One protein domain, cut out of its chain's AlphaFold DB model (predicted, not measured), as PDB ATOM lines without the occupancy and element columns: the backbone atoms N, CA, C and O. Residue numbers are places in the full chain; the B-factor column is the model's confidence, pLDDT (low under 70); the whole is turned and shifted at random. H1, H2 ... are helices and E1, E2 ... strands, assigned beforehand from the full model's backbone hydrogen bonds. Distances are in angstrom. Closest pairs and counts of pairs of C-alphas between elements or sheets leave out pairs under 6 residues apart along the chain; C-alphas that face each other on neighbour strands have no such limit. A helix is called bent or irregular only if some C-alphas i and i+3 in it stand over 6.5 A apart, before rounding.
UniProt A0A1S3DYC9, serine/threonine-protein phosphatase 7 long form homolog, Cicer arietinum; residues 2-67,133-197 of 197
ATOM      1  N   ILE A   2     318.813 323.753 408.256       58.75
ATOM      2  CA  ILE A   2     318.063 323.657 409.521       58.75
ATOM      3  C   ILE A   2     316.623 323.212 409.201       58.75
ATOM      4  O   ILE A   2     316.083 323.633 408.180       58.75
ATOM      5  N   GLY A   3     316.065 322.285 409.984       58.19
ATOM      6  CA  GLY A   3     314.718 321.716 409.810       58.19
ATOM      7  C   GLY A   3     314.570 320.584 408.781       58.19
ATOM      8  O   GLY A   3     313.779 319.686 409.000       58.19
ATOM      9  N   GLY A   4     315.344 320.570 407.691       60.31
ATOM     10  CA  GLY A   4     315.259 319.495 406.681       60.31
ATOM     11  C   GLY A   4     316.368 318.442 406.766       60.31
ATOM     12  O   GLY A   4     316.164 317.298 406.385       60.31
ATOM     13  N   LEU A   5     317.551 318.841 407.242       68.00
ATOM     14  CA  LEU A   5     318.749 317.993 407.268       68.00
ATOM     15  C   LEU A   5     319.310 317.853 408.681       68.00
ATOM     16  O   LEU A   5     319.630 316.761 409.129       68.00
ATOM     17  N   LEU A   6     319.432 318.987 409.373       76.19
ATOM     18  CA  LEU A   6     320.116 319.063 410.661       76.19
ATOM     19  C   LEU A   6     319.212 318.709 411.843       76.19
ATOM     20  O   LEU A   6     319.661 318.107 412.807       76.19
ATOM     21  N   MET A   7     317.942 319.100 411.784       77.75
ATOM     22  CA  MET A   7     316.964 318.842 412.845       77.75
ATOM     23  C   MET A   7     315.586 318.568 412.224       77.75
ATOM     24  O   MET A   7     314.670 319.363 412.437       77.75
ATOM     25  N   PRO A   8     315.447 317.528 411.377       76.19
ATOM     26  CA  PRO A   8     314.147 317.128 410.862       76.19
ATOM     27  C   PRO A   8     313.256 316.611 411.984       76.19
ATOM     28  O   PRO A   8     313.704 315.880 412.869       76.19
ATOM     29  N   ASP A   9     311.991 317.008 411.927       71.75
ATOM     30  CA  ASP A   9     310.936 316.437 412.749       71.75
ATOM     31  C   ASP A   9     310.103 315.432 411.934       71.75
ATOM     32  O   ASP A   9     310.289 315.248 410.729       71.75
ATOM     33  N   LYS A  10     309.177 314.750 412.610       71.00
ATOM     34  CA  LYS A  10     308.286 313.749 411.999       71.00
ATOM     35  C   LYS A  10     307.088 314.380 411.283       71.00
ATOM     36  O   LYS A  10     306.257 313.658 410.741       71.00
ATOM     37  N   SER A  11     306.957 315.708 411.300       62.00
ATOM     38  CA  SER A  11     305.736 316.413 410.890       62.00
ATOM     39  C   SER A  11     305.657 316.711 409.391       62.00
ATOM     40  O   SER A  11     304.709 317.354 408.948       62.00
ATOM     41  N   ASN A  12     306.632 316.254 408.594       58.12
ATOM     42  CA  ASN A  12     306.767 316.564 407.163       58.12
ATOM     43  C   ASN A  12     306.844 318.083 406.861       58.12
ATOM     44  O   ASN A  12     306.864 318.497 405.700       58.12
ATOM     45  N   ASN A  13     306.919 318.928 407.898       58.47
ATOM     46  CA  ASN A  13     307.175 320.354 407.779       58.47
ATOM     47  C   ASN A  13     308.676 320.589 407.651       58.47
ATOM     48  O   ASN A  13     309.491 319.991 408.347       58.47
ATOM     49  N   ARG A  14     309.058 321.505 406.758       58.16
ATOM     50  CA  ARG A  14     310.471 321.724 406.426       58.16
ATOM     51  C   ARG A  14     311.273 322.381 407.557       58.16
ATOM     52  O   ARG A  14     312.492 322.256 407.532       58.16
ATOM     53  N   VAL A  15     310.627 323.083 408.499       61.72
ATOM     54  CA  VAL A  15     311.238 323.701 409.696       61.72
ATOM     55  C   VAL A  15     310.161 323.967 410.763       61.72
ATOM     56  O   VAL A  15     309.153 324.604 410.462       61.72
ATOM     57  N   HIS A  16     310.384 323.560 412.017       69.38
ATOM     58  CA  HIS A  16     309.522 323.948 413.144       69.38
ATOM     59  C   HIS A  16     309.613 325.465 413.415       69.38
ATOM     60  O   HIS A  16     310.717 326.010 413.496       69.38
ATOM     61  N   LEU A  17     308.478 326.148 413.632       72.56
ATOM     62  CA  LEU A  17     308.404 327.619 413.780       72.56
ATOM     63  C   LEU A  17     309.326 328.187 414.876       72.56
ATOM     64  O   LEU A  17     309.826 329.298 414.742       72.56
ATOM     65  N   LYS A  18     309.624 327.398 415.917       76.25
ATOM     66  CA  LYS A  18     310.571 327.754 416.995       76.25
ATOM     67  C   LYS A  18     311.959 328.180 416.499       76.25
ATOM     68  O   LYS A  18     312.636 328.946 417.169       76.25
ATOM     69  N   TYR A  19     312.401 327.671 415.347       78.25
ATOM     70  CA  TYR A  19     313.698 328.042 414.781       78.25
ATOM     71  C   TYR A  19     313.623 329.337 413.969       78.25
ATOM     72  O   TYR A  19     314.649 329.982 413.788       78.25
ATOM     73  N   LEU A  20     312.438 329.748 413.500       79.06
ATOM     74  CA  LEU A  20     312.289 330.994 412.742       79.06
ATOM     75  C   LEU A  20     312.580 332.218 413.609       79.06
ATOM     76  O   LEU A  20     313.247 333.132 413.136       79.06
ATOM     77  N   SER A  21     312.154 332.222 414.876       78.75
ATOM     78  CA  SER A  21     312.481 333.314 415.804       78.75
ATOM     79  C   SER A  21     313.989 333.425 416.047       78.75
ATOM     80  O   SER A  21     314.528 334.527 416.062       78.75
ATOM     81  N   LEU A  22     314.688 332.289 416.147       82.25
ATOM     82  CA  LEU A  22     316.147 332.236 416.296       82.25
ATOM     83  C   LEU A  22     316.900 332.663 415.028       82.25
ATOM     84  O   LEU A  22     318.049 333.085 415.113       82.25
ATOM     85  N   LEU A  23     316.266 332.552 413.859       84.50
ATOM     86  CA  LEU A  23     316.831 332.938 412.563       84.50
ATOM     87  C   LEU A  23     316.435 334.358 412.127       84.50
ATOM     88  O   LEU A  23     316.870 334.799 411.065       84.50
ATOM     89  N   GLY A  24     315.635 335.077 412.923       84.81
ATOM     90  CA  GLY A  24     315.196 336.440 412.609       84.81
ATOM     91  C   GLY A  24     316.338 337.461 412.563       84.81
ATOM     92  O   GLY A  24     316.258 338.439 411.826       84.81
ATOM     93  N   ASP A  25     317.421 337.211 413.305       87.69
ATOM     94  CA  ASP A  25     318.655 337.995 413.277       87.69
ATOM     95  C   ASP A  25     319.837 337.060 413.016       87.69
ATOM     96  O   ASP A  25     320.287 336.339 413.908       87.69
ATOM     97  N   LEU A  26     320.347 337.065 411.784       87.38
ATOM     98  CA  LEU A  26     321.435 336.176 411.376       87.38
ATOM     99  C   LEU A  26     322.764 336.489 412.075       87.38
ATOM    100  O   LEU A  26     323.580 335.580 412.236       87.38
ATOM    101  N   ASN A  27     322.968 337.731 412.531       89.75
ATOM    102  CA  ASN A  27     324.157 338.081 413.303       89.75
ATOM    103  C   ASN A  27     324.103 337.427 414.678       89.75
ATOM    104  O   ASN A  27     325.113 336.924 415.144       89.75
ATOM    105  N   LYS A  28     322.934 337.369 415.322       88.38
ATOM    106  CA  LYS A  28     322.775 336.601 416.567       88.38
ATOM    107  C   LYS A  28     322.790 335.100 416.302       88.38
ATOM    108  O   LYS A  28     323.437 334.358 417.033       88.38
ATOM    109  N   ALA A  29     322.136 334.666 415.226       88.12
ATOM    110  CA  ALA A  29     322.028 333.260 414.870       88.12
ATOM    111  C   ALA A  29     323.396 332.601 414.655       88.12
ATOM    112  O   ALA A  29     323.568 331.442 415.023       88.12
ATOM    113  N   SER A  30     324.374 333.313 414.091       88.19
ATOM    114  CA  SER A  30     325.725 332.777 413.875       88.19
ATOM    115  C   SER A  30     326.487 332.480 415.172       88.19
ATOM    116  O   SER A  30     327.405 331.666 415.148       88.19
ATOM    117  N   HIS A  31     326.088 333.082 416.297       90.19
ATOM    118  CA  HIS A  31     326.713 332.872 417.606       90.19
ATOM    119  C   HIS A  31     326.083 331.716 418.399       90.19
ATOM    120  O   HIS A  31     326.593 331.350 419.457       90.19
ATOM    121  N   TYR A  32     324.984 331.123 417.922       89.81
ATOM    122  CA  TYR A  32     324.390 329.961 418.577       89.81
ATOM    123  C   TYR A  32     325.169 328.679 418.281       89.81
ATOM    124  O   TYR A  32     325.624 328.440 417.160       89.81
ATOM    125  N   SER A  33     325.237 327.787 419.274       91.00
ATOM    126  CA  SER A  33     325.810 326.450 419.096       91.00
ATOM    127  C   SER A  33     324.839 325.517 418.362       91.00
ATOM    128  O   SER A  33     324.202 324.635 418.945       91.00
ATOM    129  N   TRP A  34     324.719 325.698 417.045       90.62
ATOM    130  CA  TRP A  34     323.893 324.831 416.199       90.62
ATOM    131  C   TRP A  34     324.339 323.367 416.250       90.62
ATOM    132  O   TRP A  34     323.497 322.476 416.188       90.62
ATOM    133  N   GLY A  35     325.640 323.107 416.413       91.31
ATOM    134  CA  GLY A  35     326.170 321.752 416.583       91.31
ATOM    135  C   GLY A  35     325.618 321.064 417.833       91.31
ATOM    136  O   GLY A  35     325.107 319.947 417.741       91.31
ATOM    137  N   SER A  36     325.631 321.752 418.980       92.12
ATOM    138  CA  SER A  36     325.034 321.238 420.223       92.12
ATOM    139  C   SER A  36     323.530 321.014 420.077       92.12
ATOM    140  O   SER A  36     323.027 319.987 420.522       92.12
ATOM    141  N   ALA A  37     322.818 321.924 419.405       92.44
ATOM    142  CA  ALA A  37     321.383 321.782 419.166       92.44
ATOM    143  C   ALA A  37     321.045 320.551 418.301       92.44
ATOM    144  O   ALA A  37     320.094 319.818 418.590       92.44
ATOM    145  N   VAL A  38     321.850 320.295 417.264       92.81
ATOM    146  CA  VAL A  38     321.735 319.107 416.406       92.81
ATOM    147  C   VAL A  38     321.995 317.830 417.196       92.81
ATOM    148  O   VAL A  38     321.221 316.882 417.078       92.81
ATOM    149  N   LEU A  39     323.046 317.806 418.021       93.56
ATOM    150  CA  LEU A  39     323.372 316.654 418.862       93.56
ATOM    151  C   LEU A  39     322.290 316.381 419.912       93.56
ATOM    152  O   LEU A  39     321.866 315.237 420.034       93.56
ATOM    153  N   ALA A  40     321.786 317.413 420.599       94.44
ATOM    154  CA  ALA A  40     320.678 317.277 421.548       94.44
ATOM    155  C   ALA A  40     319.441 316.670 420.870       94.44
ATOM    156  O   ALA A  40     318.849 315.712 421.356       94.44
ATOM    157  N   THR A  41     319.079 317.182 419.692       92.50
ATOM    158  CA  THR A  41     317.932 316.658 418.937       92.50
ATOM    159  C   THR A  41     318.162 315.207 418.499       92.50
ATOM    160  O   THR A  41     317.255 314.385 418.598       92.50
ATOM    161  N   LEU A  42     319.371 314.869 418.040       93.50
ATOM    162  CA  LEU A  42     319.722 313.506 417.639       93.50
ATOM    163  C   LEU A  42     319.661 312.527 418.820       93.50
ATOM    164  O   LEU A  42     319.127 311.433 418.663       93.50
ATOM    165  N   TYR A  43     320.173 312.905 419.993       93.69
ATOM    166  CA  TYR A  43     320.134 312.060 421.191       93.69
ATOM    167  C   TYR A  43     318.696 311.799 421.640       93.69
ATOM    168  O   TYR A  43     318.321 310.640 421.810       93.69
ATOM    169  N   ARG A  44     317.855 312.842 421.688       92.88
ATOM    170  CA  ARG A  44     316.423 312.698 421.981       92.88
ATOM    171  C   ARG A  44     315.741 311.729 421.019       92.88
ATOM    172  O   ARG A  44     314.980 310.862 421.442       92.88
ATOM    173  N   GLU A  45     316.001 311.859 419.721       92.50
ATOM    174  CA  GLU A  45     315.388 310.995 418.707       92.50
ATOM    175  C   GLU A  45     315.900 309.552 418.769       92.50
ATOM    176  O   GLU A  45     315.102 308.636 418.578       92.50
ATOM    177  N   LEU A  46     317.169 309.326 419.123       92.75
ATOM    178  CA  LEU A  46     317.694 307.987 419.409       92.75
ATOM    179  C   LEU A  46     316.997 307.356 420.620       92.75
ATOM    180  O   LEU A  46     316.573 306.206 420.542       92.75
ATOM    181  N   CYS A  47     316.794 308.110 421.704       91.12
ATOM    182  CA  CYS A  47     316.032 307.648 422.867       91.12
ATOM    183  C   CYS A  47     314.563 307.349 422.531       91.12
ATOM    184  O   CYS A  47     313.967 306.439 423.101       91.12
ATOM    185  N   LEU A  48     313.950 308.105 421.619       90.69
ATOM    186  CA  LEU A  48     312.594 307.817 421.156       90.69
ATOM    187  C   LEU A  48     312.552 306.585 420.247       90.69
ATOM    188  O   LEU A  48     311.612 305.803 420.352       90.69
ATOM    189  N   ALA A  49     313.553 306.395 419.388       91.00
ATOM    190  CA  ALA A  49     313.624 305.285 418.442       91.00
ATOM    191  C   ALA A  49     313.753 303.906 419.112       91.00
ATOM    192  O   ALA A  49     313.433 302.902 418.485       91.00
ATOM    193  N   THR A  50     314.168 303.834 420.382       89.38
ATOM    194  CA  THR A  50     314.198 302.570 421.141       89.38
ATOM    195  C   THR A  50     312.823 302.132 421.653       89.38
ATOM    196  O   THR A  50     312.670 300.997 422.103       89.38
ATOM    197  N   LYS A  51     311.804 303.002 421.600       89.56
ATOM    198  CA  LYS A  51     310.449 302.677 422.067       89.56
ATOM    199  C   LYS A  51     309.738 301.762 421.056       89.56
ATOM    200  O   LYS A  51     309.779 302.038 419.860       89.56
ATOM    201  N   PRO A  52     308.985 300.741 421.512       85.88
ATOM    202  CA  PRO A  52     308.454 299.678 420.647       85.88
ATOM    203  C   PRO A  52     307.478 300.150 419.558       85.88
ATOM    204  O   PRO A  52     307.336 299.488 418.539       85.88
ATOM    205  N   ASN A  53     306.821 301.298 419.749       88.06
ATOM    206  CA  ASN A  53     305.818 301.826 418.816       88.06
ATOM    207  C   ASN A  53     306.368 302.911 417.870       88.06
ATOM    208  O   ASN A  53     305.597 303.574 417.175       88.06
ATOM    209  N   VAL A  54     307.682 303.153 417.868       87.62
ATOM    210  CA  VAL A  54     308.299 304.205 417.053       87.62
ATOM    211  C   VAL A  54     308.876 303.600 415.777       87.62
ATOM    212  O   VAL A  54     309.823 302.826 415.812       87.62
ATOM    213  N   MET A  55     308.306 303.991 414.634       81.81
ATOM    214  CA  MET A  55     308.667 303.459 413.308       81.81
ATOM    215  C   MET A  55     309.608 304.371 412.507       81.81
ATOM    216  O   MET A  55     310.030 304.022 411.409       81.81
ATOM    217  N   SER A  56     309.908 305.566 413.017       84.19
ATOM    218  CA  SER A  56     310.808 306.525 412.374       84.19
ATOM    219  C   SER A  56     311.548 307.373 413.403       84.19
ATOM    220  O   SER A  56     311.041 307.658 414.494       84.19
ATOM    221  N   MET A  57     312.751 307.795 413.027       86.00
ATOM    222  CA  MET A  57     313.635 308.635 413.826       86.00
ATOM    223  C   MET A  57     313.744 310.010 413.162       86.00
ATOM    224  O   MET A  57     313.996 310.092 411.959       86.00
ATOM    225  N   GLY A  58     313.526 311.079 413.930       86.06
ATOM    226  CA  GLY A  58     313.867 312.438 413.509       86.06
ATOM    227  C   GLY A  58     315.366 312.720 413.668       86.06
ATOM    228  O   GLY A  58     316.187 311.813 413.794       86.06
ATOM    229  N   GLY A  59     315.742 313.996 413.714       85.88
ATOM    230  CA  GLY A  59     317.130 314.392 413.966       85.88
ATOM    231  C   GLY A  59     318.084 314.093 412.799       85.88
ATOM    232  O   GLY A  59     317.693 313.632 411.726       85.88
ATOM    233  N   CYS A  60     319.362 314.433 412.967       89.25
ATOM    234  CA  CYS A  60     320.341 314.377 411.877       89.25
ATOM    235  C   CYS A  60     320.830 312.943 411.608       89.25
ATOM    236  O   CYS A  60     321.946 312.576 411.982       89.25
ATOM    237  N   ALA A  61     320.021 312.126 410.926       88.44
ATOM    238  CA  ALA A  61     320.394 310.757 410.554       88.44
ATOM    239  C   ALA A  61     321.694 310.703 409.729       88.44
ATOM    240  O   ALA A  61     322.496 309.789 409.900       88.44
ATOM    241  N   LEU A  62     321.960 311.720 408.901       88.25
ATOM    242  CA  LEU A  62     323.219 311.819 408.157       88.25
ATOM    243  C   LEU A  62     324.443 311.950 409.063       88.25
ATOM    244  O   LEU A  62     325.495 311.415 408.719       88.25
ATOM    245  N   LEU A  63     324.335 312.646 410.198       90.19
ATOM    246  CA  LEU A  63     325.435 312.747 411.157       90.19
ATOM    247  C   LEU A  63     325.738 311.371 411.756       90.19
ATOM    248  O   LEU A  63     326.899 310.970 411.788       90.19
ATOM    249  N   LEU A  64     324.699 310.634 412.158       91.38
ATOM    250  CA  LEU A  64     324.830 309.274 412.681       91.38
ATOM    251  C   LEU A  64     325.403 308.311 411.632       91.38
ATOM    252  O   LEU A  64     326.318 307.549 411.929       91.38
ATOM    253  N   GLN A  65     324.911 308.384 410.396       90.69
ATOM    254  CA  GLN A  65     325.380 307.561 409.286       90.69
ATOM    255  C   GLN A  65     326.850 307.835 408.959       90.69
ATOM    256  O   GLN A  65     327.638 306.899 408.858       90.69
ATOM    257  N   ASN A  66     327.252 309.105 408.846       90.94
ATOM    258  CA  ASN A  66     328.656 309.456 408.624       90.94
ATOM    259  C   ASN A  66     329.530 309.011 409.801       90.94
ATOM    260  O   ASN A  66     330.604 308.454 409.585       90.94
ATOM    261  N   TRP A  67     329.069 309.206 411.039       91.50
ATOM    262  CA  TRP A  67     329.769 308.717 412.226       91.50
ATOM    263  C   TRP A  67     329.987 307.200 412.162       91.50
ATOM    264  O   TRP A  67     331.110 306.745 412.376       91.50
ATOM    265  N   VAL A 133     342.603 317.814 419.159       81.94
ATOM    266  CA  VAL A 133     342.203 318.550 420.359       81.94
ATOM    267  C   VAL A 133     343.404 319.339 420.879       81.94
ATOM    268  O   VAL A 133     344.398 318.712 421.256       81.94
ATOM    269  N   PRO A 134     343.344 320.683 420.919       85.62
ATOM    270  CA  PRO A 134     344.393 321.476 421.541       85.62
ATOM    271  C   PRO A 134     344.499 321.126 423.026       85.62
ATOM    272  O   PRO A 134     343.484 320.915 423.692       85.62
ATOM    273  N   GLU A 135     345.714 321.106 423.574       84.31
ATOM    274  CA  GLU A 135     345.943 320.748 424.982       84.31
ATOM    275  C   GLU A 135     345.141 321.645 425.943       84.31
ATOM    276  O   GLU A 135     344.587 321.181 426.937       84.31
ATOM    277  N   GLN A 136     344.991 322.922 425.584       87.44
ATOM    278  CA  GLN A 136     344.232 323.915 426.344       87.44
ATOM    279  C   GLN A 136     342.723 323.628 426.385       87.44
ATOM    280  O   GLN A 136     342.030 324.141 427.261       87.44
ATOM    281  N   GLU A 137     342.201 322.816 425.463       88.12
ATOM    282  CA  GLU A 137     340.772 322.520 425.350       88.12
ATOM    283  C   GLU A 137     340.399 321.115 425.839       88.12
ATOM    284  O   GLU A 137     339.221 320.763 425.820       88.12
ATOM    285  N   ILE A 138     341.353 320.313 426.327       86.25
ATOM    286  CA  ILE A 138     341.104 318.925 426.759       86.25
ATOM    287  C   ILE A 138     339.912 318.828 427.719       86.25
ATOM    288  O   ILE A 138     339.061 317.955 427.558       86.25
ATOM    289  N   ILE A 139     339.818 319.749 428.683       88.06
ATOM    290  CA  ILE A 139     338.722 319.779 429.663       88.06
ATOM    291  C   ILE A 139     337.374 319.975 428.963       88.06
ATOM    292  O   ILE A 139     336.420 319.267 429.268       88.06
ATOM    293  N   THR A 140     337.301 320.899 428.005       88.75
ATOM    294  CA  THR A 140     336.082 321.192 427.241       88.75
ATOM    295  C   THR A 140     335.645 319.984 426.416       88.75
ATOM    296  O   THR A 140     334.468 319.638 426.406       88.75
ATOM    297  N   TRP A 141     336.589 319.305 425.765       87.31
ATOM    298  CA  TRP A 141     336.306 318.136 424.927       87.31
ATOM    299  C   TRP A 141     335.975 316.875 425.738       87.31
ATOM    300  O   TRP A 141     335.265 315.999 425.250       87.31
ATOM    301  N   ALA A 142     336.457 316.779 426.979       89.00
ATOM    302  CA  ALA A 142     336.133 315.696 427.906       89.00
ATOM    303  C   ALA A 142     334.899 315.989 428.786       89.00
ATOM    304  O   ALA A 142     334.493 315.139 429.583       89.00
ATOM    305  N   ALA A 143     334.305 317.182 428.681       91.38
ATOM    306  CA  ALA A 143     333.256 317.624 429.588       91.38
ATOM    307  C   ALA A 143     331.958 316.822 429.416       91.38
ATOM    308  O   ALA A 143     331.347 316.786 428.347       91.38
ATOM    309  N   CYS A 144     331.477 316.250 430.520       93.06
ATOM    310  CA  CYS A 144     330.148 315.649 430.589       93.06
ATOM    311  C   CYS A 144     329.098 316.700 430.953       93.06
ATOM    312  O   CYS A 144     328.816 316.939 432.130       93.06
ATOM    313  N   THR A 145     328.519 317.333 429.936       94.06
ATOM    314  CA  THR A 145     327.614 318.487 430.083       94.06
ATOM    315  C   THR A 145     326.212 318.207 429.536       94.06
ATOM    316  O   THR A 145     325.953 317.125 429.012       94.06
ATOM    317  N   TYR A 146     325.300 319.166 429.666       95.06
ATOM    318  CA  TYR A 146     323.975 319.117 429.054       95.06
ATOM    319  C   TYR A 146     323.970 319.884 427.732       95.06
ATOM    320  O   TYR A 146     324.512 320.983 427.615       95.06
ATOM    321  N   LEU A 147     323.359 319.284 426.716       95.19
ATOM    322  CA  LEU A 147     323.108 319.908 425.427       95.19
ATOM    323  C   LEU A 147     321.669 320.409 425.404       95.19
ATOM    324  O   LEU A 147     320.744 319.666 425.733       95.19
ATOM    325  N   HIS A 148     321.491 321.655 424.972       91.31
ATOM    326  CA  HIS A 148     320.193 322.319 424.950       91.31
ATOM    327  C   HIS A 148     319.741 322.614 423.517       91.31
ATOM    328  O   HIS A 148     320.492 323.155 422.703       91.31
ATOM    329  N   CYS A 149     318.479 322.301 423.221       90.19
ATOM    330  CA  CYS A 149     317.777 322.736 422.018       90.19
ATOM    331  C   CYS A 149     316.314 323.070 422.347       90.19
ATOM    332  O   CYS A 149     315.417 322.227 422.238       90.19
ATOM    333  N   CYS A 150     316.056 324.325 422.725       87.50
ATOM    334  CA  CYS A 150     314.760 324.757 423.263       87.50
ATOM    335  C   CYS A 150     314.382 323.900 424.492       87.50
ATOM    336  O   CYS A 150     315.133 323.877 425.455       87.50
ATOM    337  N   HIS A 151     313.266 323.167 424.438       86.62
ATOM    338  CA  HIS A 151     312.820 322.242 425.489       86.62
ATOM    339  C   HIS A 151     313.611 320.922 425.554       86.62
ATOM    340  O   HIS A 151     313.439 320.154 426.494       86.62
ATOM    341  N   ILE A 152     314.427 320.608 424.540       90.94
ATOM    342  CA  ILE A 152     315.203 319.367 424.517       90.94
ATOM    343  C   ILE A 152     316.459 319.578 425.353       90.94
ATOM    344  O   ILE A 152     317.281 320.438 425.031       90.94
ATOM    345  N   VAL A 153     316.600 318.756 426.387       94.62
ATOM    346  CA  VAL A 153     317.786 318.673 427.238       94.62
ATOM    347  C   VAL A 153     318.278 317.234 427.196       94.62
ATOM    348  O   VAL A 153     317.500 316.315 427.446       94.62
ATOM    349  N   GLU A 154     319.551 317.055 426.844       95.38
ATOM    350  CA  GLU A 154     320.200 315.747 426.717       95.38
ATOM    351  C   GLU A 154     321.584 315.754 427.358       95.38
ATOM    352  O   GLU A 154     322.359 316.695 427.162       95.38
ATOM    353  N   LYS A 155     321.931 314.693 428.095       95.44
ATOM    354  CA  LYS A 155     323.263 314.558 428.689       95.44
ATOM    355  C   LYS A 155     324.279 314.120 427.633       95.44
ATOM    356  O   LYS A 155     324.137 313.078 426.994       95.44
ATOM    357  N   HIS A 156     325.351 314.889 427.474       93.88
ATOM    358  CA  HIS A 156     326.502 314.502 426.667       93.88
ATOM    359  C   HIS A 156     327.514 313.728 427.511       93.88
ATOM    360  O   HIS A 156     328.276 314.309 428.278       93.88
ATOM    361  N   HIS A 157     327.523 312.407 427.357       93.19
ATOM    362  CA  HIS A 157     328.444 311.496 428.041       93.19
ATOM    363  C   HIS A 157     329.782 311.363 427.293       93.19
ATOM    364  O   HIS A 157     330.102 310.304 426.745       93.19
ATOM    365  N   ALA A 158     330.558 312.452 427.241       91.75
ATOM    366  CA  ALA A 158     331.887 312.458 426.620       91.75
ATOM    367  C   ALA A 158     332.841 311.438 427.275       91.75
ATOM    368  O   ALA A 158     333.687 310.847 426.601       91.75
ATOM    369  N   ASP A 159     332.645 311.167 428.567       92.31
ATOM    370  CA  ASP A 159     333.384 310.181 429.350       92.31
ATOM    371  C   ASP A 159     333.287 308.759 428.797       92.31
ATOM    372  O   ASP A 159     334.201 307.982 429.023       92.31
ATOM    373  N   ARG A 160     332.238 308.403 428.046       92.50
ATOM    374  CA  ARG A 160     332.063 307.062 427.447       92.50
ATOM    375  C   ARG A 160     332.767 306.872 426.109       92.50
ATOM    376  O   ARG A 160     332.792 305.763 425.580       92.50
ATOM    377  N   VAL A 161     333.258 307.957 425.523       90.00
ATOM    378  CA  VAL A 161     333.835 307.974 424.174       90.00
ATOM    379  C   VAL A 161     335.187 308.685 424.154       90.00
ATOM    380  O   VAL A 161     335.608 309.195 423.118       90.00
ATOM    381  N   ALA A 162     335.901 308.675 425.280       91.25
ATOM    382  CA  ALA A 162     337.146 309.409 425.500       91.25
ATOM    383  C   ALA A 162     338.236 309.063 424.463       91.25
ATOM    384  O   ALA A 162     338.957 309.938 423.974       91.25
ATOM    385  N   LEU A 163     338.289 307.798 424.025       90.38
ATOM    386  CA  LEU A 163     339.202 307.330 422.972       90.38
ATOM    387  C   LEU A 163     339.019 308.074 421.642       90.38
ATOM    388  O   LEU A 163     339.970 308.179 420.864       90.38
ATOM    389  N   GLN A 164     337.826 308.618 421.370       88.25
ATOM    390  CA  GLN A 164     337.567 309.372 420.142       88.25
ATOM    391  C   GLN A 164     338.393 310.654 420.043       88.25
ATOM    392  O   GLN A 164     338.703 311.105 418.939       88.25
ATOM    393  N   PHE A 165     338.788 311.185 421.193       86.62
ATOM    394  CA  PHE A 165     339.592 312.392 421.329       86.62
ATOM    395  C   PHE A 165     341.063 312.081 421.628       86.62
ATOM    396  O   PHE A 165     341.883 312.985 421.728       86.62
ATOM    397  N   GLY A 166     341.429 310.794 421.698       88.44
ATOM    398  CA  GLY A 166     342.773 310.352 422.071       88.44
ATOM    399  C   GLY A 166     343.024 310.333 423.577       88.44
ATOM    400  O   GLY A 166     344.173 310.205 423.990       88.44
ATOM    401  N   PHE A 167     341.974 310.440 424.391       90.31
ATOM    402  CA  PHE A 167     342.074 310.353 425.844       90.31
ATOM    403  C   PHE A 167     341.991 308.902 426.323       90.31
ATOM    404  O   PHE A 167     341.521 308.011 425.614       90.31
ATOM    405  N   HIS A 168     342.425 308.669 427.560       91.00
ATOM    406  CA  HIS A 168     342.281 307.373 428.213       91.00
ATOM    407  C   HIS A 168     340.821 307.118 428.620       91.00
ATOM    408  O   HIS A 168     340.180 307.978 429.224       91.00
ATOM    409  N   GLN A 169     340.308 305.920 428.330       92.06
ATOM    410  CA  GLN A 169     338.949 305.513 428.687       92.06
ATOM    411  C   GLN A 169     338.903 304.969 430.112       92.06
ATOM    412  O   GLN A 169     339.306 303.837 430.365       92.06
ATOM    413  N   GLN A 170     338.374 305.770 431.032       91.62
ATOM    414  CA  GLN A 170     338.026 305.294 432.370       91.62
ATOM    415  C   GLN A 170     336.746 304.450 432.320       91.62
ATOM    416  O   GLN A 170     335.982 304.528 431.353       91.62
ATOM    417  N   ILE A 171     336.489 303.662 433.365       93.00
ATOM    418  CA  ILE A 171     335.202 302.973 433.523       93.00
ATOM    419  C   ILE A 171     334.123 304.050 433.728       93.00
ATOM    420  O   ILE A 171     334.178 304.762 434.736       93.00
ATOM    421  N   PRO A 172     333.170 304.215 432.793       91.00
ATOM    422  CA  PRO A 172     332.165 305.257 432.913       91.00
ATOM    423  C   PRO A 172     331.171 304.911 434.022       91.00
ATOM    424  O   PRO A 172     330.849 303.741 434.245       91.00
ATOM    425  N   GLN A 173     330.641 305.935 434.688       90.81
ATOM    426  CA  GLN A 173     329.536 305.764 435.638       90.81
ATOM    427  C   GLN A 173     328.270 305.278 434.910       90.81
ATOM    428  O   GLN A 173     328.227 305.309 433.678       90.81
ATOM    429  N   PRO A 174     327.219 304.814 435.602       92.50
ATOM    430  CA  PRO A 174     325.921 304.575 434.970       92.50
ATOM    431  C   PRO A 174     325.388 305.839 434.269       92.50
ATOM    432  O   PRO A 174     325.701 306.950 434.706       92.50
ATOM    433  N   PRO A 175     324.661 305.711 433.142       91.44
ATOM    434  CA  PRO A 175     324.093 306.875 432.466       91.44
ATOM    435  C   PRO A 175     323.043 307.534 433.357       91.44
ATOM    436  O   PRO A 175     322.377 306.862 434.143       91.44
ATOM    437  N   GLU A 176     322.929 308.853 433.240       92.31
ATOM    438  CA  GLU A 176     321.919 309.609 433.973       92.31
ATOM    439  C   GLU A 176     320.527 309.285 433.419       92.31
ATOM    440  O   GLU A 176     320.350 309.122 432.208       92.31
ATOM    441  N   ASP A 177     319.542 309.176 434.307       92.44
ATOM    442  CA  ASP A 177     318.151 309.006 433.904       92.44
ATOM    443  C   ASP A 177     317.577 310.345 433.425       92.44
ATOM    444  O   ASP A 177     317.350 311.269 434.207       92.44
ATOM    445  N   MET A 178     317.320 310.432 432.122       93.06
ATOM    446  CA  MET A 178     316.803 311.635 431.471       93.06
ATOM    447  C   MET A 178     315.267 311.735 431.489       93.06
ATOM    448  O   MET A 178     314.716 312.665 430.898       93.06
ATOM    449  N   THR A 179     314.554 310.815 432.153       90.56
ATOM    450  CA  THR A 179     313.080 310.722 432.113       90.56
ATOM    451  C   THR A 179     312.389 312.047 432.439       90.56
ATOM    452  O   THR A 179     311.535 312.487 431.674       90.56
ATOM    453  N   LEU A 180     312.816 312.743 433.496       89.62
ATOM    454  CA  LEU A 180     312.217 314.021 433.899       89.62
ATOM    455  C   LEU A 180     312.393 315.121 432.833       89.62
ATOM    456  O   LEU A 180     311.470 315.880 432.553       89.62
ATOM    457  N   TYR A 181     313.547 315.168 432.165       89.56
ATOM    458  CA  TYR A 181     313.800 316.104 431.060       89.56
ATOM    459  C   TYR A 181     313.042 315.733 429.777       89.56
ATOM    460  O   TYR A 181     312.868 316.564 428.878       89.56
ATOM    461  N   HIS A 182     312.606 314.478 429.651       89.75
ATOM    462  CA  HIS A 182     311.814 314.011 428.517       89.75
ATOM    463  C   HIS A 182     310.334 314.399 428.626       89.75
ATOM    464  O   HIS A 182     309.653 314.420 427.602       89.75
ATOM    465  N   GLU A 183     309.854 314.736 429.826       85.19
ATOM    466  CA  GLU A 183     308.481 315.200 430.082       85.19
ATOM    467  C   GLU A 183     308.268 316.687 429.764       85.19
ATOM    468  O   GLU A 183     307.130 317.157 429.692       85.19
ATOM    469  N   ILE A 184     309.350 317.446 429.577       82.06
ATOM    470  CA  ILE A 184     309.279 318.853 429.183       82.06
ATOM    471  C   ILE A 184     308.932 318.913 427.695       82.06
ATOM    472  O   ILE A 184     309.670 318.400 426.852       82.06
ATOM    473  N   ASP A 185     307.827 319.578 427.361       74.69
ATOM    474  CA  ASP A 185     307.442 319.886 425.989       74.69
ATOM    475  C   ASP A 185     307.199 321.395 425.804       74.69
ATOM    476  O   ASP A 185     307.137 322.167 426.758       74.69
ATOM    477  N   MET A 186     307.105 321.843 424.549       65.25
ATOM    478  CA  MET A 186     306.752 323.239 424.222       65.25
ATOM    479  C   MET A 186     305.235 323.457 424.159       65.25
ATOM    480  O   MET A 186     304.794 324.402 423.509       65.25
ATOM    481  N   ARG A 187     304.427 322.546 424.715       61.34
ATOM    482  CA  ARG A 187     302.962 322.653 424.713       61.34
ATOM    483  C   ARG A 187     302.413 323.155 426.046       61.34
ATOM    484  O   ARG A 187     301.200 323.304 426.157       61.34
ATOM    485  N   ARG A 188     303.278 323.420 427.030       46.91
ATOM    486  CA  ARG A 188     302.894 324.153 428.240       46.91
ATOM    487  C   ARG A 188     302.526 325.597 427.894       46.91
ATOM    488  O   ARG A 188     303.020 326.148 426.909       46.91
ATOM    489  N   ASP A 189     301.573 326.117 428.658       42.88
ATOM    490  CA  ASP A 189     300.773 327.302 428.357       42.88
ATOM    491  C   ASP A 189     301.626 328.571 428.164       42.88
ATOM    492  O   ASP A 189     302.760 328.658 428.634       42.88
ATOM    493  N   ILE A 190     301.070 329.568 427.471       48.84
ATOM    494  CA  ILE A 190     301.754 330.821 427.072       48.84
ATOM    495  C   ILE A 190     302.280 331.638 428.279       48.84
ATOM    496  O   ILE A 190     303.144 332.498 428.102       48.84
ATOM    497  N   ASP A 191     301.828 331.324 429.495       45.66
ATOM    498  CA  ASP A 191     302.116 332.064 430.728       45.66
ATOM    499  C   ASP A 191     303.249 331.487 431.601       45.66
ATOM    500  O   ASP A 191     303.585 332.077 432.631       45.66
ATOM    501  N   ASP A 192     303.892 330.380 431.214       49.09
ATOM    502  CA  ASP A 192     304.977 329.818 432.027       49.09
ATOM    503  C   ASP A 192     306.318 330.539 431.785       49.09
ATOM    504  O   ASP A 192     306.914 330.516 430.703       49.09
ATOM    505  N   ASN A 193     306.809 331.195 432.839       41.41
ATOM    506  CA  ASN A 193     308.069 331.928 432.845       41.41
ATOM    507  C   ASN A 193     309.276 330.970 432.797       41.41
ATOM    508  O   ASN A 193     309.603 330.297 433.773       41.41
ATOM    509  N   TRP A 194     309.994 330.979 431.672       48.44
ATOM    510  CA  TRP A 194     311.190 330.165 431.420       48.44
ATOM    511  C   TRP A 194     312.441 330.585 432.214       48.44
ATOM    512  O   TRP A 194     313.497 329.986 432.036       48.44
ATOM    513  N   SER A 195     312.364 331.598 433.084       41.62
ATOM    514  CA  SER A 195     313.519 332.105 433.845       41.62
ATOM    515  C   SER A 195     313.872 331.301 435.106       41.62
ATOM    516  O   SER A 195     314.641 331.798 435.927       41.62
ATOM    517  N   VAL A 196     313.267 330.129 435.324       36.09
ATOM    518  CA  VAL A 196     313.395 329.363 436.583       36.09
ATOM    519  C   VAL A 196     313.883 327.920 436.367       36.09
ATOM    520  O   VAL A 196     313.740 327.088 437.259       36.09
ATOM    521  N   VAL A 197     314.465 327.622 435.200       37.88
ATOM    522  CA  VAL A 197     315.169 326.353 434.925       37.88
ATOM    523  C   VAL A 197     316.670 326.594 434.889       37.88
ATOM    524  O   VAL A 197     317.082 327.562 434.210       37.88
TER     525      VAL A 197
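What this domain is: This is residues 2 to 67 and 133 to 197 of the 197 residues of the protein "serine/threonine-protein phosphatase 7 long form homolog" of Cicer arietinum (UniProt A0A1S3DYC9). One long helix, H3, crosses a short hairpin of two strands, E1 and E2, and these three make the core; short helices and long unnamed stretches lie round them. H2 lies beyond the beginning of H3 with H1 close to it, H4 is near H3 on the side away from the hairpin, and H5 and H6 lie beyond the open end of the hairpin. A long link runs back from H6 to H7, which packs on E2, and residues 188 to 197 stick out as a tail. The printed part has 131 residues, under half of them in named elements, in the order H1 H2 H3 H4 H5 E1 E2 H6 H7; the class is mostly helix, and the sheet, E1 - E2, is antiparallel. It is only just compact, close to loose, with a radius of gyration of the C-alphas of 16.3 A and spans of 45 by 42 by 34 A.

How they stand to each other: Start at H1, residues 18 to 22, and H2, residues 26 to 29: they are close but not clearly touching, C-alphas 22 and 29 being closest at 6.1 A. Next comes H3, residues 34 to 49. Look from it to E1, residues 145 to 149, where the C-alphas of Ala 37 and Cys 149 are closest at 4.7 A, and to E2, residues 152 to 156, where those of Ala 40 and Glu 154 are closest at 5.4 A. H4, residues 61 to 67, is close to H3 but not clearly touching, about perpendicular at 77 degrees; the closest C-alphas, 42 and 61, are 7.6 A apart. E1 and E2 form a hairpin, antiparallel at 153 degrees; find N 147 and O 154 at 2.8 A and N 149 and O 152 at 2.9 A, within hydrogen-bond range. H5, residues 135 to 142, and H6, residues 162 to 165, are close but not clearly touching, C-alphas 142 and 162 being closest at 6.8 A. H7, residues 179 to 182, comes closest to E2 at C-alphas 181 and 153, 6.1 A apart; it is only just apart from H3, at 8.1 A. Every O i to N i+4 pair is within hydrogen-bond range in H3 and H4, against 2 of 4 in H5 and 0 of 1 in H1, which has 1 of 2 O i to N i+3 pairs within range; H2, H6 and H7 are too short for an i+4 pair.

Where its parts are: Find C-alpha 18 at (310.571, 327.754, 416.995), where H1 begins. H3 runs 22.2 A from C-alpha 34 at (323.893, 324.831, 416.199). H5 spans 11.4 A and is irregular, C-alphas 136 and 139 being 7.6 A apart. E1 spans 13.4 A and E2 12.5 A. H7 ends at C-alpha 182, (311.814, 314.011, 428.517).

The domain as a whole: The two C-alphas farthest apart, those of His 168 and Asp 191, are 47.2 A apart. Residues 68 to 132 are not printed, and C-alphas 67 and 133 are 17.8 A apart across this cut. The links H3 to H4 and H6 to H7 are long. The model's pLDDT is under 70 at residues 2 to 5, 11 to 16 and 186 to 197.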